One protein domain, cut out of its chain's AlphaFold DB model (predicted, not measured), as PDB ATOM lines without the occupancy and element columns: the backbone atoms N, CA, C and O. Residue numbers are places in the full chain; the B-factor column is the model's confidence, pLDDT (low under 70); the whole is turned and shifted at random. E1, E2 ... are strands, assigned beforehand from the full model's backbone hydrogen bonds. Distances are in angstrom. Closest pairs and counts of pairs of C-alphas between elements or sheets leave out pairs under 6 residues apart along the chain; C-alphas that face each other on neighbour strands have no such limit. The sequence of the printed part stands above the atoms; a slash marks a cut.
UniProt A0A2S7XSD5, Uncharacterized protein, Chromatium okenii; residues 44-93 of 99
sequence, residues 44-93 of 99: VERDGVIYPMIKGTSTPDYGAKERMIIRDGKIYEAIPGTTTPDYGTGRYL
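Overview. This is residues 44 to 93 of the 99 residues of an uncharacterized protein of Chromatium okenii (UniProt A0A2S7XSD5). There is little regular structure here: a small twisted sheet of four short strands, with two long loops, residues 53 to 67 and 78 to 93, running from it. Its strands lie in chain order, E1, E2, E3, E4, an antiparallel meander, each strand the neighbour of the one before. The printed part has 50 residues, 15 in named elements, with no named helix: all strand. It is compact, radius of gyration of the C-alphas 10.7 A, spanning 31 by 21 by 15 A.

Arrangement. Look first at the inner strands E2, residues 49 to 52, and E3, residues 68 to 71, an antiparallel hairpin at 161 degrees; N 50 and O 68 are within hydrogen-bond range at 2.7 A. E1, residues 44 to 46, forms a hairpin with E2 at 148 degrees, N 44 and O 51 within hydrogen-bond range at 2.8 A. E4, residues 74 to 77, forms one with E3 at 147 degrees, N 69 and O 76 likewise at 2.8 A. E1 and E4 are apart.

Along the chain. Find C-alpha 44 at (271.469, 199.585, 117.216), where E1 begins; E4, 10.1 A long, ends at C-alpha 77 (283.224, 201.057, 108.749).

Size, cuts and confidence. The printed part has no cut; E2 to E3 is a long link. Only residue 93 is under pLDDT 70.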
ATOM      1  N   VAL A  44     271.377 200.343 115.962       80.69
ATOM      2  CA  VAL A  44     271.469 199.585 117.216       80.69
ATOM      3  C   VAL A  44     272.881 199.057 117.408       80.69
ATOM      4  O   VAL A  44     273.456 198.442 116.513       80.69
ATOM      5  N   GLU A  45     273.442 199.305 118.584       81.38
ATOM      6  CA  GLU A  45     274.737 198.772 118.992       81.38
ATOM      7  C   GLU A  45     274.554 197.394 119.646       81.38
ATOM      8  O   GLU A  45     273.680 197.212 120.493       81.38
ATOM      9  N   ARG A  46     275.369 196.415 119.242       79.62
ATOM     10  CA  ARG A  46     275.512 195.096 119.877       79.62
ATOM     11  C   ARG A  46     276.986 194.708 119.856       79.62
ATOM     12  O   ARG A  46     277.596 194.736 118.789       79.62
ATOM     13  N   ASP A  47     277.555 194.375 121.013       79.81
ATOM     14  CA  ASP A  47     278.947 193.909 121.152       79.81
ATOM     15  C   ASP A  47     279.996 194.860 120.523       79.81
ATOM     16  O   ASP A  47     280.981 194.428 119.924       79.81
ATOM     17  N   GLY A  48     279.766 196.177 120.612       76.94
ATOM     18  CA  GLY A  48     280.612 197.197 119.980       76.94
ATOM     19  C   GLY A  48     280.466 197.293 118.454       76.94
ATOM     20  O   GLY A  48     281.291 197.919 117.796       76.94
ATOM     21  N   VAL A  49     279.433 196.691 117.859       80.38
ATOM     22  CA  VAL A  49     279.105 196.808 116.430       80.38
ATOM     23  C   VAL A  49     277.743 197.484 116.273       80.38
ATOM     24  O   VAL A  49     276.744 197.044 116.834       80.38
ATOM     25  N   ILE A  50     277.700 198.561 115.495       82.69
ATOM     26  CA  ILE A  50     276.484 199.290 115.145       82.69
ATOM     27  C   ILE A  50     275.897 198.681 113.869       82.69
ATOM     28  O   ILE A  50     276.505 198.740 112.797       82.69
ATOM     29  N   TYR A  51     274.685 198.147 113.984       81.50
ATOM     30  CA  TYR A  51     273.880 197.631 112.882       81.50
ATOM     31  C   TYR A  51     272.746 198.613 112.562       81.50
ATOM     32  O   TYR A  51     272.147 199.170 113.486       81.50
ATOM     33  N   PRO A  52     272.377 198.818 111.289       80.81
ATOM     34  CA  PRO A  52     271.083 199.404 110.970       80.81
ATOM     35  C   PRO A  52     269.965 198.410 111.306       80.81
ATOM     36  O   PRO A  52     270.144 197.198 111.207       80.81
ATOM     37  N   MET A  53     268.799 198.906 111.706       80.19
ATOM     38  CA  MET A  53     267.601 198.086 111.886       80.19
ATOM     39  C   MET A  53     266.862 197.899 110.556       80.19
ATOM     40  O   MET A  53     266.825 198.796 109.708       80.19
ATOM     41  N   ILE A  54     266.195 196.754 110.402       78.81
ATOM     42  CA  ILE A  54     265.307 196.495 109.264       78.81
ATOM     43  C   ILE A  54     264.102 197.444 109.360       78.81
ATOM     44  O   ILE A  54     263.368 197.430 110.352       78.81
ATOM     45  N   LYS A  55     263.885 198.268 108.323       73.81
ATOM     46  CA  LYS A  55     262.862 199.328 108.304       73.81
ATOM     47  C   LYS A  55     261.477 198.806 108.711       73.81
ATOM     48  O   LYS A  55     260.950 197.884 108.097       73.81
ATOM     49  N   GLY A  56     260.869 199.456 109.706       72.69
ATOM     50  CA  GLY A  56     259.561 199.073 110.252       72.69
ATOM     51  C   GLY A  56     259.610 197.984 111.332       72.69
ATOM     52  O   GLY A  56     258.560 197.513 111.755       72.69
ATOM     53  N   THR A  57     260.802 197.595 111.792       74.62
ATOM     54  CA  THR A  57     261.008 196.636 112.886       74.62
ATOM     55  C   THR A  57     262.053 197.159 113.874       74.62
ATOM     56  O   THR A  57     262.865 198.012 113.518       74.62
ATOM     57  N   SER A  58     262.090 196.587 115.079       76.50
ATOM     58  CA  SER A  58     263.197 196.761 116.035       76.50
ATOM     59  C   SER A  58     264.308 195.711 115.854       76.50
ATOM     60  O   SER A  58     265.100 195.477 116.764       76.50
ATOM     61  N   THR A  59     264.347 195.016 114.711       79.81
ATOM     62  CA  THR A  59     265.283 193.914 114.456       79.81
ATOM     63  C   THR A  59     266.582 194.448 113.839       79.81
ATOM     64  O   THR A  59     266.509 195.102 112.795       79.81
ATOM     65  N   PRO A  60     267.767 194.150 114.410       79.12
ATOM     66  CA  PRO A  60     269.052 194.469 113.787       79.12
ATOM     67  C   PRO A  60     269.223 193.738 112.447       79.12
ATOM     68  O   PRO A  60     269.006 192.527 112.366       79.12
ATOM     69  N   ASP A  61     269.659 194.445 111.406       81.31
ATOM     70  CA  ASP A  61     270.067 193.835 110.141       81.31
ATOM     71  C   ASP A  61     271.533 193.381 110.219       81.31
ATOM     72  O   ASP A  61     272.467 194.084 109.827       81.31
ATOM     73  N   TYR A  62     271.738 192.160 110.713       78.69
ATOM     74  CA  TYR A  62     273.052 191.508 110.732       78.69
ATOM     75  C   TYR A  62     273.636 191.267 109.323       78.69
ATOM     76  O   TYR A  62     274.843 191.056 109.181       78.69
ATOM     77  N   GLY A  63     272.802 191.298 108.275       76.94
ATOM     78  CA  GLY A  63     273.208 191.162 106.875       76.94
ATOM     79  C   GLY A  63     273.622 192.480 106.213       76.94
ATOM     80  O   GLY A  63     274.187 192.453 105.114       76.94
ATOM     81  N   ALA A  64     273.387 193.620 106.868       73.19
ATOM     82  CA  ALA A  64     273.650 194.937 106.310       73.19
ATOM     83  C   ALA A  64     275.121 195.140 105.926       73.19
ATOM     84  O   ALA A  64     276.049 194.763 106.650       73.19
ATOM     85  N   LYS A  65     275.327 195.801 104.783       70.75
ATOM     86  CA  LYS A  65     276.655 196.215 104.306       70.75
ATOM     87  C   LYS A  65     277.193 197.422 105.078       70.75
ATOM     88  O   LYS A  65     278.396 197.529 105.260       70.75
ATOM     89  N   GLU A  66     276.298 198.285 105.553       72.44
ATOM     90  CA  GLU A  66     276.581 199.570 106.206       72.44
ATOM     91  C   GLU A  66     276.609 199.433 107.739       72.44
ATOM     92  O   GLU A  66     275.963 200.184 108.469       72.44
ATOM     93  N   ARG A  67     277.324 198.420 108.241       78.44
ATOM     94  CA  ARG A  67     277.581 198.258 109.679       78.44
ATOM     95  C   ARG A  67     278.877 198.970 110.065       78.44
ATOM     96  O   ARG A  67     279.826 199.020 109.280       78.44
ATOM     97  N   MET A  68     278.933 199.468 111.291       82.94
ATOM     98  CA  MET A  68     280.104 200.158 111.832       82.94
ATOM     99  C   MET A  68     280.608 199.438 113.083       82.94
ATOM    100  O   MET A  68     279.831 198.806 113.787       82.94
ATOM    101  N   ILE A  69     281.901 199.511 113.371       83.12
ATOM    102  CA  ILE A  69     282.558 198.815 114.482       83.12
ATOM    103  C   ILE A  69     283.228 199.858 115.372       83.12
ATOM    104  O   ILE A  69     284.078 200.619 114.912       83.12
ATOM    105  N   ILE A  70     282.852 199.885 116.646       82.06
ATOM    106  CA  ILE A  70     283.458 200.717 117.680       82.06
ATOM    107  C   ILE A  70     284.675 199.978 118.239       82.06
ATOM    108  O   ILE A  70     284.578 198.845 118.711       82.06
ATOM    109  N   ARG A  71     285.845 200.615 118.195       80.81
ATOM    110  CA  ARG A  71     287.083 200.074 118.764       80.81
ATOM    111  C   ARG A  71     288.021 201.207 119.164       80.81
ATOM    112  O   ARG A  71     288.191 202.162 118.412       80.81
ATOM    113  N   ASP A  72     288.619 201.113 120.350       79.12
ATOM    114  CA  ASP A  72     289.581 202.101 120.872       79.12
ATOM    115  C   ASP A  72     289.047 203.556 120.869       79.12
ATOM    116  O   ASP A  72     289.769 204.499 120.546       79.12
ATOM    117  N   GLY A  73     287.753 203.743 121.172       79.38
ATOM    118  CA  GLY A  73     287.084 205.056 121.148       79.38
ATOM    119  C   GLY A  73     286.817 205.620 119.743       79.38
ATOM    120  O   GLY A  73     286.481 206.795 119.597       79.38
ATOM    121  N   LYS A  74     286.971 204.809 118.692       81.19
ATOM    122  CA  LYS A  74     286.729 205.193 117.295       81.19
ATOM    123  C   LYS A  74     285.662 204.317 116.661       81.19
ATOM    124  O   LYS A  74     285.574 203.133 116.968       81.19
ATOM    125  N   ILE A  75     284.906 204.886 115.733       83.75
ATOM    126  CA  ILE A  75     284.042 204.161 114.805       83.75
ATOM    127  C   ILE A  75     284.839 203.881 113.528       83.75
ATOM    128  O   ILE A  75     285.425 204.795 112.950       83.75
ATOM    129  N   TYR A  76     284.809 202.640 113.062       84.50
ATOM    130  CA  TYR A  76     285.294 202.212 111.750       84.50
ATOM    131  C   TYR A  76     284.120 201.668 110.934       84.50
ATOM    132  O   TYR A  76     283.218 201.048 111.497       84.50
ATOM    133  N   GLU A  77     284.117 201.835 109.618       83.19
ATOM    134  CA  GLU A  77     283.224 201.057 108.749       83.19
ATOM    135  C   GLU A  77     283.690 199.591 108.748       83.19
ATOM    136  O   GLU A  77     284.884 199.319 108.876       83.19
ATOM    137  N   ALA A  78     282.784 198.614 108.649       80.44
ATOM    138  CA  ALA A  78     283.208 197.222 108.484       80.44
ATOM    139  C   ALA A  78     283.460 196.897 107.008       80.44
ATOM    140  O   ALA A  78     282.664 197.252 106.139       80.44
ATOM    141  N   ILE A  79     284.506 196.118 106.728       80.94
ATOM    142  CA  ILE A  79     284.765 195.613 105.377       80.94
ATOM    143  C   ILE A  79     283.573 194.729 104.943       80.94
ATOM    144  O   ILE A  79     283.271 193.745 105.640       80.94
ATOM    145  N   PRO A  80     282.900 195.025 103.809       73.50
ATOM    146  CA  PRO A  80     281.672 194.346 103.401       73.50
ATOM    147  C   PRO A  80     281.789 192.818 103.408       73.50
ATOM    148  O   PRO A  80     282.721 192.242 102.854       73.50
ATOM    149  N   GLY A  81     280.821 192.151 104.039       73.12
ATOM    150  CA  GLY A  81     280.815 190.689 104.185       73.12
ATOM    151  C   GLY A  81     281.676 190.137 105.331       73.12
ATOM    152  O   GLY A  81     281.599 188.944 105.600       73.12
ATOM    153  N   THR A  82     282.423 190.974 106.063       75.00
ATOM    154  CA  THR A  82     283.235 190.557 107.227       75.00
ATOM    155  C   THR A  82     282.911 191.362 108.494       75.00
ATOM    156  O   THR A  82     282.392 192.475 108.408       75.00
ATOM    157  N   THR A  83     283.248 190.839 109.673       73.81
ATOM    158  CA  THR A  83     283.214 191.593 110.947       73.81
ATOM    159  C   THR A  83     284.553 192.302 111.216       73.81
ATOM    160  O   THR A  83     284.925 192.550 112.359       73.81
ATOM    161  N   THR A  84     285.323 192.596 110.164       80.88
ATOM    162  CA  THR A  84     286.632 193.248 110.266       80.88
ATOM    163  C   THR A  84     286.467 194.761 110.108       80.88
ATOM    164  O   THR A  84     285.901 195.184 109.098       80.88
ATOM    165  N   PRO A  85     286.956 195.589 111.051       79.38
ATOM    166  CA  PRO A  85     286.957 197.041 110.891       79.38
ATOM    167  C   PRO A  85     287.934 197.468 109.791       79.38
ATOM    168  O   PRO A  85     289.084 197.021 109.760       79.38
ATOM    169  N   ASP A  86     287.493 198.365 108.915       83.06
ATOM    170  CA  ASP A  86     288.363 199.074 107.984       83.06
ATOM    171  C   ASP A  86     289.077 200.208 108.726       83.06
ATOM    172  O   ASP A  86     288.563 201.319 108.882       83.06
ATOM    173  N   TYR A  87     290.299 199.921 109.172       80.12
ATOM    174  CA  TYR A  87     291.162 200.876 109.864       80.12
ATOM    175  C   TYR A  87     291.488 202.146 109.052       80.12
ATOM    176  O   TYR A  87     291.921 203.133 109.648       80.12
ATOM    177  N   GLY A  88     291.252 202.163 107.732       80.12
ATOM    178  CA  GLY A  88     291.384 203.353 106.886       80.12
ATOM    179  C   GLY A  88     290.235 204.361 107.024       80.12
ATOM    180  O   GLY A  88     290.417 205.531 106.693       80.12
ATOM    181  N   THR A  89     289.079 203.944 107.549       76.19
ATOM    182  CA  THR A  89     287.862 204.780 107.679       76.19
ATOM    183  C   THR A  89     287.652 205.370 109.080       76.19
ATOM    184  O   THR A  89     286.646 206.028 109.330       76.19
ATOM    185  N   GLY A  90     288.589 205.142 110.009       75.00
ATOM    186  CA  GLY A  90     288.409 205.417 111.438       75.00
ATOM    187  C   GLY A  90     288.097 206.878 111.788       75.00
ATOM    188  O   GLY A  90     288.911 207.774 111.558       75.00
ATOM    189  N   ARG A  91     286.953 207.108 112.439       76.75
ATOM    190  CA  ARG A  91     286.500 208.409 112.962       76.75
ATOM    191  C   ARG A  91     286.443 208.343 114.485       76.75
ATOM    192  O   ARG A  91     285.936 207.375 115.039       76.75
ATOM    193  N   TYR A  92     286.954 209.354 115.176       71.56
ATOM    194  CA  TYR A  92     286.848 209.415 116.636       71.56
ATOM    195  C   TYR A  92     285.388 209.605 117.059       71.56
ATOM    196  O   TYR A  92     284.668 210.394 116.442       71.56
ATOM    197  N   LEU A  93     284.970 208.911 118.120       69.38
ATOM    198  CA  LEU A  93     283.786 209.311 118.870       69.38
ATOM    199  C   LEU A  93     284.126 210.636 119.551       69.38
ATOM    200  O   LEU A  93     284.934 210.665 120.475       69.38
TER     201      LEU A  93